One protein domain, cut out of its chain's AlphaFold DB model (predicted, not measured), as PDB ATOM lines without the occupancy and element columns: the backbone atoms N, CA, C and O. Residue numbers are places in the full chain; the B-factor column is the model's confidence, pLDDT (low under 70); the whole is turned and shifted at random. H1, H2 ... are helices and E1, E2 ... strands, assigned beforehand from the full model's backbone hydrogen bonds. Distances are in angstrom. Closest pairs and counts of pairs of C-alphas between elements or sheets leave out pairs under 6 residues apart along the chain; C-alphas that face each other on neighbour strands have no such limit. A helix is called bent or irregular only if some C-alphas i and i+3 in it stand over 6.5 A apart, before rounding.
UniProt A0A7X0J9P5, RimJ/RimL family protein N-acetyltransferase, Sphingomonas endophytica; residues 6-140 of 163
ATOM      1  N   LEU A   6      27.014  10.017  -3.914       88.56
ATOM      2  CA  LEU A   6      26.446   9.039  -2.988       88.56
ATOM      3  C   LEU A   6      27.270   9.018  -1.705       88.56
ATOM      4  O   LEU A   6      28.435   8.609  -1.724       88.56
ATOM      5  N   GLN A   7      26.642   9.404  -0.601       88.81
ATOM      6  CA  GLN A   7      27.268   9.463   0.716       88.81
ATOM      7  C   GLN A   7      26.602   8.489   1.688       88.81
ATOM      8  O   GLN A   7      25.412   8.175   1.573       88.81
ATOM      9  N   HIS A   8      27.383   7.992   2.650       90.69
ATOM     10  CA  HIS A   8      26.819   7.298   3.806       90.69
ATOM     11  C   HIS A   8      25.956   8.260   4.621       90.69
ATOM     12  O   HIS A   8      26.168   9.474   4.613       90.69
ATOM     13  N   TRP A   9      24.963   7.710   5.312       93.88
ATOM     14  CA  TRP A   9      24.068   8.500   6.145       93.88
ATOM     15  C   TRP A   9      24.807   9.119   7.331       93.88
ATOM     16  O   TRP A   9      25.597   8.463   7.999       93.88
ATOM     17  N   SER A  10      24.503  10.381   7.612       95.00
ATOM     18  CA  SER A  10      24.890  11.098   8.821       95.00
ATOM     19  C   SER A  10      23.807  12.129   9.129       95.00
ATOM     20  O   SER A  10      22.994  12.444   8.256       95.00
ATOM     21  N   GLU A  11      23.782  12.658  10.354       96.94
ATOM     22  CA  GLU A  11      22.710  13.556  10.821       96.94
ATOM     23  C   GLU A  11      22.516  14.797   9.933       96.94
ATOM     24  O   GLU A  11      21.406  15.308   9.837       96.94
ATOM     25  N   LYS A  12      23.532  15.235   9.174       96.56
ATOM     26  CA  LYS A  12      23.401  16.360   8.223       96.56
ATOM     27  C   LYS A  12      22.329  16.137   7.144       96.56
ATOM     28  O   LYS A  12      21.830  17.092   6.560       96.56
ATOM     29  N   HIS A  13      21.985  14.881   6.853       97.19
ATOM     30  CA  HIS A  13      20.962  14.532   5.867       97.19
ATOM     31  C   HIS A  13      19.545  14.505   6.456       97.19
ATOM     32  O   HIS A  13      18.586  14.415   5.689       97.19
ATOM     33  N   TRP A  14      19.401  14.560   7.786       97.75
ATOM     34  CA  TRP A  14      18.126  14.353   8.476       97.75
ATOM     35  C   TRP A  14      17.055  15.347   8.030       97.75
ATOM     36  O   TRP A  14      15.991  14.928   7.577       97.75
ATOM     37  N   THR A  15      17.351  16.648   8.077       97.94
ATOM     38  CA  THR A  15      16.389  17.699   7.719       97.94
ATOM     39  C   THR A  15      15.853  17.501   6.302       97.94
ATOM     40  O   THR A  15      14.646  17.415   6.104       97.94
ATOM     41  N   GLY A  16      16.741  17.305   5.319       97.38
ATOM     42  CA  GLY A  16      16.331  17.066   3.932       97.38
ATOM     43  C   GLY A  16      15.544  15.765   3.747       97.38
ATOM     44  O   GLY A  16      14.594  15.721   2.966       97.38
ATOM     45  N   PHE A  17      15.901  14.707   4.479       97.69
ATOM     46  CA  PHE A  17      15.187  13.434   4.444       97.69
ATOM     47  C   PHE A  17      13.767  13.556   5.001       97.69
ATOM     48  O   PHE A  17      12.823  13.081   4.363       97.69
ATOM     49  N   ARG A  18      13.618  14.195   6.166       98.00
ATOM     50  CA  ARG A  18      12.334  14.458   6.820       98.00
ATOM     51  C   ARG A  18      11.442  15.317   5.932       98.00
ATOM     52  O   ARG A  18      10.308  14.938   5.656       98.00
ATOM     53  N   ASP A  19      11.963  16.433   5.430       97.50
ATOM     54  CA  ASP A  19      11.186  17.370   4.615       97.50
ATOM     55  C   ASP A  19      10.706  16.704   3.312       97.50
ATOM     56  O   ASP A  19       9.561  16.883   2.897       97.50
ATOM     57  N   MET A  20      11.534  15.845   2.706       95.88
ATOM     58  CA  MET A  20      11.139  15.035   1.550       95.88
ATOM     59  C   MET A  20      10.009  14.042   1.881       95.88
ATOM     60  O   MET A  20       9.103  13.869   1.067       95.88
ATOM     61  N   HIS A  21      10.042  13.394   3.050       96.25
ATOM     62  CA  HIS A  21       9.013  12.437   3.488       96.25
ATOM     63  C   HIS A  21       7.716  13.099   3.967       96.25
ATOM     64  O   HIS A  21       6.673  12.451   4.002       96.25
ATOM     65  N   ARG A  22       7.748  14.395   4.273       96.62
ATOM     66  CA  ARG A  22       6.546  15.189   4.545       96.62
ATOM     67  C   ARG A  22       5.893  15.742   3.280       96.62
ATOM     68  O   ARG A  22       4.786  16.268   3.338       96.62
ATOM     69  N   HIS A  23       6.562  15.642   2.133       95.44
ATOM     70  CA  HIS A  23       6.074  16.241   0.902       95.44
ATOM     71  C   HIS A  23       4.995  15.356   0.241       95.44
ATOM     72  O   HIS A  23       5.306  14.245  -0.202       95.44
ATOM     73  N   PRO A  24       3.749  15.844   0.068       93.06
ATOM     74  CA  PRO A  24       2.621  15.033  -0.404       93.06
ATOM     75  C   PRO A  24       2.818  14.501  -1.818       93.06
ATOM     76  O   PRO A  24       2.639  13.310  -2.047       93.06
ATOM     77  N   GLU A  25       3.277  15.334  -2.759       91.81
ATOM     78  CA  GLU A  25       3.564  14.841  -4.114       91.81
ATOM     79  C   GLU A  25       4.694  13.817  -4.144       91.81
ATOM     80  O   GLU A  25       4.646  12.887  -4.943       91.81
ATOM     81  N   VAL A  26       5.709  13.975  -3.285       89.50
ATOM     82  CA  VAL A  26       6.809  13.018  -3.237       89.50
ATOM     83  C   VAL A  26       6.296  11.694  -2.710       89.50
ATOM     84  O   VAL A  26       6.660  10.689  -3.284       89.50
ATOM     85  N   MET A  27       5.459  11.668  -1.676       91.50
ATOM     86  CA  MET A  27       5.001  10.438  -1.019       91.50
ATOM     87  C   MET A  27       3.672   9.881  -1.548       91.50
ATOM     88  O   MET A  27       3.143   8.921  -0.988       91.50
ATOM     89  N   ALA A  28       3.129  10.452  -2.625       88.19
ATOM     90  CA  ALA A  28       1.827  10.078  -3.177       88.19
ATOM     91  C   ALA A  28       1.723   8.586  -3.549       88.19
ATOM     92  O   ALA A  28       0.640   8.015  -3.495       88.19
ATOM     93  N   ASP A  29       2.844   7.945  -3.896       82.44
ATOM     94  CA  ASP A  29       2.917   6.520  -4.237       82.44
ATOM     95  C   ASP A  29       3.160   5.587  -3.033       82.44
ATOM     96  O   ASP A  29       3.204   4.373  -3.212       82.44
ATOM     97  N   LEU A  30       3.297   6.130  -1.816       83.25
ATOM     98  CA  LEU A  30       3.512   5.381  -0.566       83.25
ATOM     99  C   LEU A  30       2.375   5.539   0.454       83.25
ATOM    100  O   LEU A  30       2.565   5.231   1.625       83.25
ATOM    101  N   GLY A  31       1.209   6.029   0.030       87.31
ATOM    102  CA  GLY A  31       0.081   6.269   0.937       87.31
ATOM    103  C   GLY A  31       0.103   7.636   1.627       87.31
ATOM    104  O   GLY A  31      -0.735   7.889   2.484       87.31
ATOM    105  N   GLY A  32       1.001   8.540   1.216       92.44
ATOM    106  CA  GLY A  32       1.039   9.929   1.672       92.44
ATOM    107  C   GLY A  32       2.217  10.270   2.593       92.44
ATOM    108  O   GLY A  32       3.072   9.423   2.866       92.44
ATOM    109  N   PRO A  33       2.317  11.546   3.013       95.88
ATOM    110  CA  PRO A  33       3.336  12.015   3.945       95.88
ATOM    111  C   PRO A  33       3.376  11.216   5.241       95.88
ATOM    112  O   PRO A  33       2.332  10.875   5.789       95.88
ATOM    113  N   ILE A  34       4.581  11.022   5.768       96.56
ATOM    114  CA  ILE A  34       4.793  10.385   7.070       96.56
ATOM    115  C   ILE A  34       5.328  11.396   8.089       96.56
ATOM    116  O   ILE A  34       5.942  12.404   7.722       96.56
ATOM    117  N   GLY A  35       5.078  11.132   9.372       96.12
ATOM    118  CA  GLY A  35       5.497  11.996  10.478       96.12
ATOM    119  C   GLY A  35       7.003  11.963  10.752       96.12
ATOM    120  O   GLY A  35       7.753  11.168  10.173       96.12
ATOM    121  N   ASP A  36       7.446  12.827  11.666       95.88
ATOM    122  CA  ASP A  36       8.855  12.947  12.052       95.88
ATOM    123  C   ASP A  36       9.376  11.643  12.691       95.88
ATOM    124  O   ASP A  36      10.444  11.172  12.306       95.88
ATOM    125  N   ASP A  37       8.600  10.995  13.567       97.62
ATOM    126  CA  ASP A  37       9.001   9.737  14.220       97.62
ATOM    127  C   ASP A  37       9.153   8.581  13.224       97.62
ATOM    128  O   ASP A  37      10.148   7.855  13.238       97.62
ATOM    129  N   GLU A  38       8.201   8.426  12.302       97.00
ATOM    130  CA  GLU A  38       8.264   7.384  11.273       97.00
ATOM    131  C   GLU A  38       9.421   7.644  10.295       97.00
ATOM    132  O   GLU A  38      10.187   6.737   9.944       97.00
ATOM    133  N   SER A  39       9.614   8.909   9.911       97.06
ATOM    134  CA  SER A  39      10.766   9.332   9.114       97.06
ATOM    135  C   SER A  39      12.076   9.015   9.832       97.06
ATOM    136  O   SER A  39      13.019   8.535   9.196       97.06
ATOM    137  N   ARG A  40      12.144   9.236  11.149       98.06
ATOM    138  CA  ARG A  40      13.328   8.971  11.970       98.06
ATOM    139  C   ARG A  40      13.646   7.486  12.009       98.06
ATOM    140  O   ARG A  40      14.769   7.103  11.694       98.06
ATOM    141  N   GLN A  41      12.653   6.644  12.282       97.44
ATOM    142  CA  GLN A  41      12.812   5.187  12.264       97.44
ATOM    143  C   GLN A  41      13.321   4.688  10.906       97.44
ATOM    144  O   GLN A  41      14.198   3.824  10.833       97.44
ATOM    145  N   LYS A  42      12.799   5.243   9.806       95.00
ATOM    146  CA  LYS A  42      13.241   4.894   8.451       95.00
ATOM    147  C   LYS A  42      14.672   5.358   8.168       95.00
ATOM    148  O   LYS A  42      15.445   4.605   7.575       95.00
ATOM    149  N   PHE A  43      15.026   6.566   8.594       96.81
ATOM    150  CA  PHE A  43      16.373   7.118   8.476       96.81
ATOM    151  C   PHE A  43      17.398   6.273   9.243       96.81
ATOM    152  O   PHE A  43      18.405   5.849   8.673       96.81
ATOM    153  N   ASP A  44      17.097   5.947  10.501       95.88
ATOM    154  CA  ASP A  44      17.952   5.125  11.356       95.88
ATOM    155  C   ASP A  44      18.108   3.704  10.802       95.88
ATOM    156  O   ASP A  44      19.220   3.175  10.777       95.88
ATOM    157  N   ARG A  45      17.042   3.118  10.237       93.94
ATOM    158  CA  ARG A  45      17.111   1.827   9.529       93.94
ATOM    159  C   ARG A  45      18.077   1.869   8.347       93.94
ATOM    160  O   ARG A  45      18.830   0.920   8.134       93.94
ATOM    161  N   TYR A  46      18.065   2.946   7.560       93.38
ATOM    162  CA  TYR A  46      18.998   3.086   6.442       93.38
ATOM    163  C   TYR A  46      20.438   3.301   6.905       93.38
ATOM    164  O   TYR A  46      21.359   2.799   6.258       93.38
ATOM    165  N   ARG A  47      20.654   3.995   8.022       93.12
ATOM    166  CA  ARG A  47      21.985   4.123   8.617       93.12
ATOM    167  C   ARG A  47      22.500   2.766   9.109       93.12
ATOM    168  O   ARG A  47      23.527   2.312   8.619       93.12
ATOM    169  N   ALA A  48      21.725   2.082   9.947       90.56
ATOM    170  CA  ALA A  48      22.089   0.791  10.531       90.56
ATOM    171  C   ALA A  48      22.282  -0.326   9.486       90.56
ATOM    172  O   ALA A  48      23.079  -1.236   9.692       90.56
ATOM    173  N   GLY A  49      21.595  -0.265   8.338       86.62
ATOM    174  CA  GLY A  49      21.778  -1.246   7.260       86.62
ATOM    175  C   GLY A  49      23.221  -1.333   6.740       86.62
ATOM    176  O   GLY A  49      23.666  -2.413   6.342       86.62
ATOM    177  N   TRP A  50      23.977  -0.228   6.790       84.12
ATOM    178  CA  TRP A  50      25.408  -0.245   6.471       84.12
ATOM    179  C   TRP A  50      26.213  -1.032   7.501       84.12
ATOM    180  O   TRP A  50      27.023  -1.865   7.109       84.12
ATOM    181  N   ASP A  51      25.939  -0.837   8.786       83.06
ATOM    182  CA  ASP A  51      26.696  -1.480   9.864       83.06
ATOM    183  C   ASP A  51      26.387  -2.982   9.962       83.06
ATOM    184  O   ASP A  51      27.281  -3.801  10.153       83.06
ATOM    185  N   ILE A  52      25.117  -3.363   9.784       81.56
ATOM    186  CA  ILE A  52      24.651  -4.744   9.994       81.56
ATOM    187  C   ILE A  52      24.874  -5.615   8.751       81.56
ATOM    188  O   ILE A  52      25.198  -6.799   8.853       81.56
ATOM    189  N   HIS A  53      24.643  -5.068   7.555       75.81
ATOM    190  CA  HIS A  53      24.598  -5.858   6.320       75.81
ATOM    191  C   HIS A  53      25.584  -5.388   5.253       75.81
ATOM    192  O   HIS A  53      25.652  -5.998   4.183       75.81
ATOM    193  N   ASN A  54      26.321  -4.302   5.508       79.75
ATOM    194  CA  ASN A  54      27.179  -3.646   4.524       79.75
ATOM    195  C   ASN A  54      26.430  -3.310   3.215       79.75
ATOM    196  O   ASN A  54      27.012  -3.289   2.127       79.75
ATOM    197  N   ILE A  55      25.111  -3.099   3.317       80.88
ATOM    198  CA  ILE A  55      24.221  -2.776   2.203       80.88
ATOM    199  C   ILE A  55      23.031  -1.956   2.707       80.88
ATOM    200  O   ILE A  55      22.290  -2.375   3.596       80.88
ATOM    201  N   SER A  56      22.832  -0.777   2.120       88.88
ATOM    202  CA  SER A  56      21.666   0.064   2.384       88.88
ATOM    203  C   SER A  56      21.446   1.084   1.257       88.88
ATOM    204  O   SER A  56      22.134   1.096   0.227       88.88
ATOM    205  N   ARG A  57      20.462   1.969   1.432       89.94
ATOM    206  CA  ARG A  57      20.353   3.205   0.650       89.94
ATOM    207  C   ARG A  57      21.530   4.134   0.978       89.94
ATOM    208  O   ARG A  57      22.049   4.120   2.091       89.94
ATOM    209  N   TRP A  58      21.908   4.975   0.025       92.56
ATOM    210  CA  TRP A  58      22.801   6.120   0.211       92.56
ATOM    211  C   TRP A  58      22.004   7.418   0.164       92.56
ATOM    212  O   TRP A  58      20.993   7.503  -0.544       92.56
ATOM    213  N   ALA A  59      22.514   8.440   0.847       93.81
ATOM    214  CA  ALA A  59      22.095   9.812   0.608       93.81
ATOM    215  C   ALA A  59      22.628  10.266  -0.755       93.81
ATOM    216  O   ALA A  59      23.800  10.053  -1.072       93.81
ATOM    217  N   VAL A  60      21.767  10.890  -1.557       91.62
ATOM    218  CA  VAL A  60      22.143  11.537  -2.813       91.62
ATOM    219  C   VAL A  60      22.274  13.025  -2.540       91.62
ATOM    220  O   VAL A  60      21.299  13.662  -2.138       91.62
ATOM    221  N   VAL A  61      23.460  13.580  -2.760       90.12
ATOM    222  CA  VAL A  61      23.749  14.990  -2.471       90.12
ATOM    223  C   VAL A  61      24.282  15.724  -3.691       90.12
ATOM    224  O   VAL A  61      24.848  15.114  -4.596       90.12
ATOM    225  N   ARG A  62      24.106  17.043  -3.733       88.38
ATOM    226  CA  ARG A  62      24.774  17.902  -4.711       88.38
ATOM    227  C   ARG A  62      26.235  18.107  -4.280       88.38
ATOM    228  O   ARG A  62      26.446  18.486  -3.133       88.38
ATOM    229  N   PRO A  63      27.234  17.894  -5.155       84.00
ATOM    230  CA  PRO A  63      28.641  18.001  -4.763       84.00
ATOM    231  C   PRO A  63      29.060  19.429  -4.395       84.00
ATOM    232  O   PRO A  63      29.921  19.608  -3.548       84.00
ATOM    233  N   GLU A  64      28.444  20.432  -5.029       86.88
ATOM    234  CA  GLU A  64      28.806  21.850  -4.879       86.88
ATOM    235  C   GLU A  64      28.587  22.377  -3.456       86.88
ATOM    236  O   GLU A  64      29.384  23.167  -2.967       86.88
ATOM    237  N   ASP A  65      27.514  21.948  -2.790       88.25
ATOM    238  CA  ASP A  65      27.088  22.503  -1.499       88.25
ATOM    239  C   ASP A  65      26.612  21.443  -0.494       88.25
ATOM    240  O   ASP A  65      26.101  21.769   0.575       88.25
ATOM    241  N   GLY A  66      26.731  20.158  -0.831       89.00
ATOM    242  CA  GLY A  66      26.274  19.057   0.013       89.00
ATOM    243  C   GLY A  66      24.754  18.971   0.168       89.00
ATOM    244  O   GLY A  66      24.278  18.216   1.021       89.00
ATOM    245  N   ARG A  67      23.970  19.709  -0.633       93.06
ATOM    246  CA  ARG A  67      22.508  19.726  -0.510       93.06
ATOM    247  C   ARG A  67      21.928  18.333  -0.720       93.06
ATOM    248  O   ARG A  67      22.201  17.692  -1.732       93.06
ATOM    249  N   PHE A  68      21.058  17.903   0.189       94.69
ATOM    250  CA  PHE A  68      20.310  16.656   0.051       94.69
ATOM    251  C   PHE A  68      19.326  16.724  -1.125       94.69
ATOM    252  O   PHE A  68      18.485  17.621  -1.205       94.69
ATOM    253  N   LEU A  69      19.432  15.758  -2.037       92.69
ATOM    254  CA  LEU A  69      18.609  15.648  -3.244       92.69
ATOM    255  C   LEU A  69      17.634  14.467  -3.181       92.69
ATOM    256  O   LEU A  69      16.683  14.417  -3.963       92.69
ATOM    257  N   GLY A  70      17.883  13.505  -2.292       92.81
ATOM    258  CA  GLY A  70      17.119  12.271  -2.188       92.81
ATOM    259  C   GLY A  70      17.954  11.101  -1.685       92.81
ATOM    260  O   GLY A  70      19.025  11.272  -1.107       92.81
ATOM    261  N   TYR A  71      17.482   9.888  -1.944       92.50
ATOM    262  CA  TYR A  71      18.220   8.659  -1.688       92.50
ATOM    263  C   TYR A  71      18.126   7.689  -2.856       92.50
ATOM    264  O   TYR A  71      17.161   7.689  -3.621       92.50
ATOM    265  N   ALA A  72      19.109   6.802  -2.951       89.31
ATOM    266  CA  ALA A  72      19.103   5.668  -3.863       89.31
ATOM    267  C   ALA A  72      19.976   4.556  -3.288       89.31
ATOM    268  O   ALA A  72      20.950   4.834  -2.597       89.31
ATOM    269  N   GLY A  73      19.665   3.294  -3.561       86.75
ATOM    270  CA  GLY A  73      20.586   2.212  -3.214       86.75
ATOM    271  C   GLY A  73      19.974   0.837  -3.314       86.75
ATOM    272  O   GLY A  73      19.123   0.621  -4.174       86.75
ATOM    273  N   VAL A  74      20.345  -0.057  -2.396       85.94
ATOM    274  CA  VAL A  74      19.796  -1.419  -2.279       85.94
ATOM    275  C   VAL A  74      19.507  -1.714  -0.808       85.94
ATOM    276  O   VAL A  74      20.314  -1.366   0.041       85.94
ATOM    277  N   MET A  75      18.377  -2.337  -0.493       85.12
ATOM    278  CA  MET A  75      18.038  -2.795   0.856       85.12
ATOM    279  C   MET A  75      17.873  -4.307   0.848       85.12
ATOM    280  O   MET A  75      17.274  -4.859  -0.072       85.12
ATOM    281  N   ARG A  76      18.370  -4.983   1.882       82.69
ATOM    282  CA  ARG A  76      18.038  -6.389   2.107       82.69
ATOM    283  C   ARG A  76      16.667  -6.479   2.775       82.69
ATOM    284  O   ARG A  76      16.416  -5.805   3.772       82.69
ATOM    285  N   ARG A  77      15.796  -7.317   2.229       81.12
ATOM    286  CA  ARG A  77      14.494  -7.674   2.791       81.12
ATOM    287  C   ARG A  77      14.556  -9.128   3.237       81.12
ATOM    288  O   ARG A  77      14.980  -9.994   2.478       81.12
ATOM    289  N   VAL A  78      14.184  -9.369   4.489       78.00
ATOM    290  CA  VAL A  78      14.183 -10.701   5.122       78.00
ATOM    291  C   VAL A  78      12.784 -11.168   5.497       78.00
ATOM    292  O   VAL A  78      12.644 -12.183   6.162       78.00
ATOM    293  N   ASP A  79      11.774 -10.412   5.082       77.94
ATOM    294  CA  ASP A  79      10.382 -10.745   5.328       77.94
ATOM    295  C   ASP A  79      10.031 -12.058   4.612       77.94
ATOM    296  O   ASP A  79      10.159 -12.159   3.386       77.94
ATOM    297  N   ALA A  80       9.673 -13.071   5.401       70.88
ATOM    298  CA  ALA A  80       9.312 -14.395   4.915       70.88
ATOM    299  C   ALA A  80       7.901 -14.417   4.310       70.88
ATOM    300  O   ALA A  80       7.647 -15.235   3.427       70.88
ATOM    301  N   ASP A  81       7.034 -13.488   4.726       77.88
ATOM    302  CA  ASP A  81       5.656 -13.367   4.244       77.88
ATOM    303  C   ASP A  81       5.587 -12.609   2.910       77.88
ATOM    304  O   ASP A  81       4.581 -12.640   2.197       77.88
ATOM    305  N   HIS A  82       6.684 -11.952   2.517       78.50
ATOM    306  CA  HIS A  82       6.787 -11.346   1.200       78.50
ATOM    307  C   HIS A  82       6.777 -12.434   0.106       78.50
ATOM    308  O   HIS A  82       7.555 -13.384   0.199       78.50
ATOM    309  N   PRO A  83       6.034 -12.284  -1.014       78.31
ATOM    310  CA  PRO A  83       5.940 -13.308  -2.074       78.31
ATOM    311  C   PRO A  83       7.275 -13.740  -2.712       78.31
ATOM    312  O   PRO A  83       7.367 -14.757  -3.402       78.31
ATOM    313  N   LEU A  84       8.327 -12.941  -2.523       72.62
ATOM    314  CA  LEU A  84       9.684 -13.229  -2.996       72.62
ATOM    315  C   LEU A  84      10.586 -13.878  -1.935       72.62
ATOM    316  O   LEU A  84      11.719 -14.229  -2.268       72.62
ATOM    317  N   GLY A  85      10.118 -14.025  -0.694       83.25
ATOM    318  CA  GLY A  85      10.933 -14.384   0.464       83.25
ATOM    319  C   GLY A  85      12.084 -13.399   0.670       83.25
ATOM    320  O   GLY A  85      11.980 -12.219   0.330       83.25
ATOM    321  N   ALA A  86      13.227 -13.881   1.163       83.44
ATOM    322  CA  ALA A  86      14.421 -13.054   1.311       83.44
ATOM    323  C   ALA A  86      14.943 -12.542  -0.051       83.44
ATOM    324  O   ALA A  86      15.299 -13.311  -0.953       83.44
ATOM    325  N   HIS A  87      15.036 -11.222  -0.197       83.31
ATOM    326  CA  HIS A  87      15.373 -10.573  -1.461       83.31
ATOM    327  C   HIS A  87      16.123  -9.253  -1.255       83.31
ATOM    328  O   HIS A  87      16.295  -8.759  -0.141       83.31
ATOM    329  N   HIS A  88      16.615  -8.694  -2.354       82.94
ATOM    330  CA  HIS A  88      17.199  -7.363  -2.396       82.94
ATOM    331  C   HIS A  88      16.262  -6.422  -3.139       82.94
ATOM    332  O   HIS A  88      15.893  -6.684  -4.281       82.94
ATOM    333  N   GLU A  89      15.936  -5.317  -2.488       81.56
ATOM    334  CA  GLU A  89      15.091  -4.256  -3.007       81.56
ATOM    335  C   GLU A  89      15.977  -3.109  -3.494       81.56
ATOM    336  O   GLU A  89      16.665  -2.446  -2.714       81.56
ATOM    337  N   ILE A  90      15.943  -2.805  -4.782       81.25
ATOM    338  CA  ILE A  90      16.524  -1.599  -5.374       81.25
ATOM    339  C   ILE A  90      15.454  -0.508  -5.374       81.25
ATOM    340  O   ILE A  90      14.286  -0.778  -5.604       81.25
ATOM    341  N   GLY A  91      15.831   0.729  -5.088       81.56
ATOM    342  CA  GLY A  91      14.862   1.794  -4.901       81.56
ATOM    343  C   GLY A  91      15.519   3.125  -4.602       81.56
ATOM    344  O   GLY A  91      16.683   3.210  -4.186       81.56
ATOM    345  N   TRP A  92      14.745   4.167  -4.858       87.00
ATOM    346  CA  TRP A  92      15.178   5.549  -4.812       87.00
ATOM    347  C   TRP A  92      13.998   6.484  -4.585       87.00
ATOM    348  O   TRP A  92      12.847   6.137  -4.850       87.00
ATOM    349  N   ARG A  93      14.298   7.698  -4.133       89.00
ATOM    350  CA  ARG A  93      13.330   8.788  -4.006       89.00
ATOM    351  C   ARG A  93      14.065  10.113  -4.030       89.00
ATOM    352  O   ARG A  93      15.144  10.214  -3.457       89.00
ATOM    353  N   PHE A  94      13.485  11.104  -4.689       90.38
ATOM    354  CA  PHE A  94      14.100  12.414  -4.868       90.38
ATOM    355  C   PHE A  94      13.156  13.518  -4.435       90.38
ATOM    356  O   PHE A  94      11.943  13.410  -4.637       90.38
ATOM    357  N   CYS A  95      13.741  14.592  -3.909       91.69
ATOM    358  CA  CYS A  95      13.032  15.825  -3.609       91.69
ATOM    359  C   CYS A  95      12.301  16.328  -4.859       91.69
ATOM    360  O   CYS A  95      12.781  16.186  -5.990       91.69
ATOM    361  N   ARG A  96      11.126  16.923  -4.648       87.81
ATOM    362  CA  ARG A  96      10.212  17.324  -5.722       87.81
ATOM    363  C   ARG A  96      10.849  18.260  -6.748       87.81
ATOM    364  O   ARG A  96      10.563  18.169  -7.943       87.81
ATOM    365  N   ASP A  97      11.721  19.144  -6.283       88.12
ATOM    366  CA  ASP A  97      12.423  20.128  -7.100       88.12
ATOM    367  C   ASP A  97      13.541  19.518  -7.959       88.12
ATOM    368  O   ASP A  97      14.123  20.219  -8.785       88.12
ATOM    369  N   GLN A  98      13.848  18.230  -7.795       85.75
ATOM    370  CA  GLN A  98      14.821  17.518  -8.626       85.75
ATOM    371  C   GLN A  98      14.184  16.833  -9.829       85.75
ATOM    372  O   GLN A  98      14.894  16.454 -10.759       85.75
ATOM    373  N   TRP A  99      12.861  16.684  -9.844       81.69
ATOM    374  CA  TRP A  99      12.156  15.943 -10.884       81.69
ATOM    375  C   TRP A  99      12.336  16.584 -12.263       81.69
ATOM    376  O   TRP A  99      12.397  17.803 -12.396       81.69
ATOM    377  N   GLY A 100      12.480  15.754 -13.299       75.12
ATOM    378  CA  GLY A 100      12.711  16.217 -14.675       75.12
ATOM    379  C   GLY A 100      14.116  16.773 -14.962       75.12
ATOM    380  O   GLY A 100      14.448  16.986 -16.124       75.12
ATOM    381  N   LYS A 101      14.994  16.936 -13.956       70.25
ATOM    382  CA  LYS A 101      16.329  17.548 -14.142       70.25
ATOM    383  C   LYS A 101      17.406  16.620 -14.716       70.25
ATOM    384  O   LYS A 101      18.526  17.069 -14.942       70.25
ATOM    385  N   GLY A 102      17.082  15.350 -14.985       62.56
ATOM    386  CA  GLY A 102      17.998  14.367 -15.576       62.56
ATOM    387  C   GLY A 102      19.351  14.324 -14.859       62.56
ATOM    388  O   GLY A 102      20.338  14.867 -15.355       62.56
ATOM    389  N   LEU A 103      19.396  13.674 -13.699       57.16
ATOM    390  CA  LEU A 103      20.598  13.572 -12.883       57.16
ATOM    391  C   LEU A 103      21.598  12.614 -13.541       57.16
ATOM    392  O   LEU A 103      21.292  11.458 -13.860       57.16
ATOM    393  N   ARG A 104      22.814  13.107 -13.776       46.53
ATOM    394  CA  ARG A 104      23.913  12.293 -14.298       46.53
ATOM    395  C   ARG A 104      24.567  11.612 -13.104       46.53
ATOM    396  O   ARG A 104      25.008  12.357 -12.243       46.53
ATOM    397  N   PRO A 105      24.657  10.273 -13.024       50.72
ATOM    398  CA  PRO A 105      25.329   9.621 -11.906       50.72
ATOM    399  C   PRO A 105      26.839   9.794 -12.027       50.72
ATOM    400  O   PRO A 105      27.446   9.134 -12.867       50.72
ATOM    401  N   PRO A 106      27.501  10.604 -11.187       44.81
ATOM    402  CA  PRO A 106      28.955  10.562 -11.063       44.81
ATOM    403  C   PRO A 106      29.379   9.322 -10.259       44.81
ATOM    404  O   PRO A 106      30.543   8.947 -10.262       44.81
ATOM    405  N   ALA A 107      28.431   8.609  -9.637       44.25
ATOM    406  CA  ALA A 107      28.666   7.402  -8.849       44.25
ATOM    407  C   ALA A 107      28.121   6.119  -9.510       44.25
ATOM    408  O   ALA A 107      27.694   5.187  -8.825       44.25
ATOM    409  N   HIS A 108      28.188   6.036 -10.844       39.00
ATOM    410  CA  HIS A 108      27.963   4.794 -11.596       39.00
ATOM    411  C   HIS A 108      28.790   3.613 -11.037       39.00
ATOM    412  O   HIS A 108      28.335   2.476 -11.072       39.00
ATOM    413  N   ALA A 109      29.972   3.864 -10.463       44.34
ATOM    414  CA  ALA A 109      30.880   2.815 -10.002       44.34
ATOM    415  C   ALA A 109      30.491   2.136  -8.673       44.34
ATOM    416  O   ALA A 109      30.804   0.960  -8.507       44.34
ATOM    417  N   LYS A 110      29.812   2.820  -7.734       45.16
ATOM    418  CA  LYS A 110      29.481   2.231  -6.414       45.16
ATOM    419  C   LYS A 110      28.251   1.321  -6.468       45.16
ATOM    420  O   LYS A 110      28.263   0.251  -5.873       45.16
ATOM    421  N   LEU A 111      27.228   1.699  -7.239       44.44
ATOM    422  CA  LEU A 111      25.993   0.919  -7.353       44.44
ATOM    423  C   LEU A 111      26.107  -0.258  -8.337       44.44
ATOM    424  O   LEU A 111      25.559  -1.324  -8.083       44.44
ATOM    425  N   LEU A 112      26.866  -0.095  -9.431       43.44
ATOM    426  CA  LEU A 112      27.117  -1.169 -10.406       43.44
ATOM    427  C   LEU A 112      28.131  -2.216  -9.916       43.44
ATOM    428  O   LEU A 112      28.151  -3.322 -10.451       43.44
ATOM    429  N   ARG A 113      28.968  -1.895  -8.916       46.81
ATOM    430  CA  ARG A 113      29.858  -2.869  -8.252       46.81
ATOM    431  C   ARG A 113      29.166  -3.670  -7.149       46.81
ATOM    432  O   ARG A 113      29.817  -4.502  -6.519       46.81
ATOM    433  N   TRP A 114      27.866  -3.479  -6.924       44.00
ATOM    434  CA  TRP A 114      27.101  -4.460  -6.167       44.00
ATOM    435  C   TRP A 114      27.011  -5.751  -7.000       44.00
ATOM    436  O   TRP A 114      26.528  -5.745  -8.130       44.00
ATOM    437  N   ARG A 115      27.553  -6.853  -6.463       46.31
ATOM    438  CA  ARG A 115      27.918  -8.099  -7.175       46.31
ATOM    439  C   ARG A 115      26.758  -8.890  -7.809       46.31
ATOM    440  O   ARG A 115      26.998  -9.951  -8.378       46.31
ATOM    441  N   GLY A 116      25.522  -8.403  -7.767       47.97
ATOM    442  CA  GLY A 116      24.404  -8.975  -8.514       47.97
ATOM    443  C   GLY A 116      24.184  -8.187  -9.797       47.97
ATOM    444  O   GLY A 116      23.707  -7.066  -9.719       47.97
ATOM    445  N   ARG A 117      24.487  -8.769 -10.970       41.62
ATOM    446  CA  ARG A 117      24.351  -8.182 -12.326       41.62
ATOM    447  C   ARG A 117      23.044  -7.389 -12.513       41.62
ATOM    448  O   ARG A 117      22.045  -7.931 -12.983       41.62
ATOM    449  N   ALA A 118      23.015  -6.128 -12.112       41.28
ATOM    450  CA  ALA A 118      21.908  -5.205 -12.294       41.28
ATOM    451  C   ALA A 118      22.501  -4.006 -13.021       41.28
ATOM    452  O   ALA A 118      23.278  -3.236 -12.457       41.28
ATOM    453  N   ARG A 119      22.214  -3.895 -14.320       37.41
ATOM    454  CA  ARG A 119      22.605  -2.719 -15.092       37.41
ATOM    455  C   ARG A 119      21.648  -1.596 -14.728       37.41
ATOM    456  O   ARG A 119      20.518  -1.570 -15.198       37.41
ATOM    457  N   MET A 120      22.113  -0.682 -13.888       41.41
ATOM    458  CA  MET A 120      21.414   0.575 -13.663       41.41
ATOM    459  C   MET A 120      21.404   1.421 -14.940       41.41
ATOM    460  O   MET A 120      22.389   1.402 -15.691       41.41
ATOM    461  N   PRO A 121      20.323   2.176 -15.195       39.50
ATOM    462  CA  PRO A 121      20.259   3.066 -16.343       39.50
ATOM    463  C   PRO A 121      21.404   4.087 -16.294       39.50
ATOM    464  O   PRO A 121      21.747   4.614 -15.238       39.50
ATOM    465  N   ARG A 122      21.989   4.384 -17.464       35.75
ATOM    466  CA  ARG A 122      23.085   5.365 -17.641       35.75
ATOM    467  C   ARG A 122      22.725   6.794 -17.224       35.75
ATOM    468  O   ARG A 122      23.584   7.668 -17.138       35.75
ATOM    469  N   ARG A 123      21.436   7.039 -17.026       43.75
ATOM    470  CA  ARG A 123      20.865   8.332 -16.699       43.75
ATOM    471  C   ARG A 123      19.778   8.108 -15.671       43.75
ATOM    472  O   ARG A 123      18.875   7.302 -15.889       43.75
ATOM    473  N   PHE A 124      19.897   8.807 -14.554       49.34
ATOM    474  CA  PHE A 124      18.898   8.748 -13.517       49.34
ATOM    475  C   PHE A 124      17.888   9.869 -13.764       49.34
ATOM    476  O   PHE A 124      18.215  11.054 -13.683       49.34
ATOM    477  N   TYR A 125      16.660   9.500 -14.112       44.75
ATOM    478  CA  TYR A 125      15.574  10.460 -14.226       44.75
ATOM    479  C   TYR A 125      14.766  10.405 -12.933       44.75
ATOM    480  O   TYR A 125      14.085   9.408 -12.696       44.75
ATOM    481  N   PRO A 126      14.818  11.445 -12.087       52.06
ATOM    482  CA  PRO A 126      13.808  11.615 -11.056       52.06
ATOM    483  C   PRO A 126      12.473  11.843 -11.777       52.06
ATOM    484  O   PRO A 126      12.194  12.926 -12.293       52.06
ATOM    485  N   THR A 127      11.713  10.763 -11.932       45.16
ATOM    486  CA  THR A 127      10.353  10.772 -12.470       45.16
ATOM    487  C   THR A 127       9.369  10.622 -11.316       45.16
ATOM    488  O   THR A 127       9.752  10.263 -10.206       45.16
ATOM    489  N   ARG A 128       8.091  10.889 -11.593       46.03
ATOM    490  CA  ARG A 128       6.969  10.865 -10.641       46.03
ATOM    491  C   ARG A 128       6.838   9.567  -9.825       46.03
ATOM    492  O   ARG A 128       6.160   9.577  -8.809       46.03
ATOM    493  N   ARG A 129       7.428   8.454 -10.279       43.16
ATOM    494  CA  ARG A 129       7.359   7.150  -9.609       43.16
ATOM    495  C   ARG A 129       8.676   6.884  -8.895       43.16
ATOM    496  O   ARG A 129       9.729   6.833  -9.541       43.16
ATOM    497  N   SER A 130       8.632   6.641  -7.590       49.81
ATOM    498  CA  SER A 130       9.655   5.765  -7.029       49.81
ATOM    499  C   SER A 130       9.532   4.427  -7.759       49.81
ATOM    500  O   SER A 130       8.438   3.882  -7.897       49.81
ATOM    501  N   THR A 131      10.618   3.933  -8.345       54.59
ATOM    502  CA  THR A 131      10.612   2.559  -8.846       54.59
ATOM    503  C   THR A 131      11.342   1.741  -7.810       54.59
ATOM    504  O   THR A 131      12.559   1.842  -7.657       54.59
ATOM    505  N   THR A 132      10.567   0.971  -7.065       54.09
ATOM    506  CA  THR A 132      11.091  -0.123  -6.266       54.09
ATOM    507  C   THR A 132      11.167  -1.350  -7.172       54.09
ATOM    508  O   THR A 132      10.218  -1.644  -7.895       54.09
ATOM    509  N   TYR A 133      12.319  -2.011  -7.207       56.09
ATOM    510  CA  TYR A 133      12.557  -3.222  -7.987       56.09
ATOM    511  C   TYR A 133      13.162  -4.293  -7.085       56.09
ATOM    512  O   TYR A 133      14.249  -4.093  -6.541       56.09
ATOM    513  N   ASP A 134      12.501  -5.442  -6.987       48.34
ATOM    514  CA  ASP A 134      12.921  -6.543  -6.127       48.34
ATOM    515  C   ASP A 134      13.592  -7.673  -6.905       48.34
ATOM    516  O   ASP A 134      13.207  -8.029  -8.020       48.34
ATOM    517  N   ARG A 135      14.616  -8.278  -6.298       56.62
ATOM    518  CA  ARG A 135      15.302  -9.462  -6.827       56.62
ATOM    519  C   ARG A 135      15.539 -10.479  -5.718       56.62
ATOM    520  O   ARG A 135      16.218 -10.161  -4.743       56.62
ATOM    521  N   ARG A 136      15.072 -11.721  -5.913       58.28
ATOM    522  CA  ARG A 136      15.364 -12.859  -5.018       58.28
ATOM    523  C   ARG A 136      16.858 -12.955  -4.709       58.28
ATOM    524  O   ARG A 136      17.694 -12.785  -5.596       58.28
ATOM    525  N   ALA A 137      17.198 -13.236  -3.453       52.38
ATOM    526  CA  ALA A 137      18.593 -13.335  -3.024       52.38
ATOM    527  C   ALA A 137      19.327 -14.567  -3.604       52.38
ATOM    528  O   ALA A 137      20.555 -14.602  -3.606       52.38
ATOM    529  N   SER A 138      18.593 -15.551  -4.132       42.47
ATOM    530  CA  SER A 138      19.111 -16.816  -4.652       42.47
ATOM    531  C   SER A 138      19.314 -16.791  -6.176       42.47
ATOM    532  O   SER A 138      18.382 -17.053  -6.930       42.47
ATOM    533  N   CYS A 139      20.538 -16.511  -6.622       31.97
ATOM    534  CA  CYS A 139      21.127 -17.115  -7.824       31.97
ATOM    535  C   CYS A 139      22.649 -17.008  -7.696       31.97
ATOM    536  O   CYS A 139      23.240 -15.957  -7.958       31.97
ATOM    537  N   GLY A 140      23.272 -18.101  -7.250       27.77
ATOM    538  CA  GLY A 140      24.695 -18.324  -7.464       27.77
ATOM    539  C   GLY A 140      24.983 -18.326  -8.963       27.77
ATOM    540  O   GLY A 140      24.127 -18.682  -9.772       27.77
TER     541      GLY A 140
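Overview. This is residues 6 to 140 of the 163 residues of the protein "RimJ/RimL family protein N-acetyltransferase" of Sphingomonas endophytica (UniProt A0A7X0J9P5). A twisted wall of four antiparallel strands, E1 to E4, has helix H1 lying crosswise over one face and the longer H3 beside the strands on that same face, with the small H2 next to H1 at one corner. On the side away from H1 and H3, residues 100 to 127 swing out in a wide loop that includes the short H4, and the chain then comes back to add E4. The 135 printed residues hold four named helices and four named strands, in the order H1 H2 H3 E1 E2 E3 H4 E4, and the class is mixed. The whole is compact, with a radius of gyration of the C-alphas of 14.6 A, and rounded, spanning 40 by 32 by 28 A.

Along the chain. In the sheet, E1 is residues 57 to 61, E2 residues 68 to 77 over 25.2 A, E3 residues 87 to 94 over 23.3 A, and E4 residues 133 to 136. E2 bends by 52 degrees at residue 74. H1 is residues 11 to 21, 15.6 A long, from C-alpha 11 at (22.710, 13.556, 10.821). H2 is residues 24 to 30. H1 and H2 are irregular: C-alphas 12 and 15 are 7.2 A apart, and C-alphas 26 and 29 are 7.6 A apart. H3 is residues 36 to 53, 25.2 A long, with a kink of 28 degrees near residue 47. H4 is residues 108 to 112, neither bent nor irregular, but only just: C-alphas 108 and 111 are 6.1 A apart. E4 ends with C-alpha 136 at (15.364, -12.859, -5.018).

Arrangement. The twisted sheet runs E1, E2, E3, E4. E1, E2 and E3 form a meander, each strand the antiparallel neighbour of the one before, made of the hairpins E1 and E2, and E2 and E3. N 58 and O 72 are 2.8 A apart, N 75 and O 89 are 2.8 A apart, and between E3 and E4 N 88 and O 135 are 2.8 A apart, within hydrogen-bond range. Residues 6 to 7 pair antiparallel with residues 59 to 60 of E1. H1 on one face of the sheet makes two layers, a helix layer over a strand layer; its height over the sheet is 9.0 A. It is over E2, though E1 and E3 are each only just missed, and runs across the strands at 88 degrees to E2 on the local plane; Gly 16 and Phe 68 have the closest C-alphas, 5.6 A apart. H3 is on the same face, over none of the strands, at a height over the sheet of 4.8 A. With residues 36 to 43 alone H3 touches H1, closest at the C-alphas of Arg 18 and Ser 39, 5.8 A apart, at a steep tilt of 54 degrees, opposite ways. H2 is not on the sheet; it is close to but not clearly touching H1, about perpendicular at 84 degrees, with the C-alphas of His 21 and Met 27 closest at 6.4 A. H4 only grazes the sheet with residues 110 to 111. Every O i to N i+4 pair is within hydrogen-bond range in H4, against 5 of 7 in H1, 12 of 14 in H3 and 1 of 3 in H2, where 2 of 4 O i to N i+3 pairs are.

Size, cuts and confidence. The C-alphas farthest apart, those of Glu 64 and Asp 81, are 43.1 A apart. The printed part has no cut. The links E3 to H4 and H4 to E4 are long, with 13 and 20 residues. The mean pLDDT of the printed part is 76.6, and residues 102 to 140 are under 70.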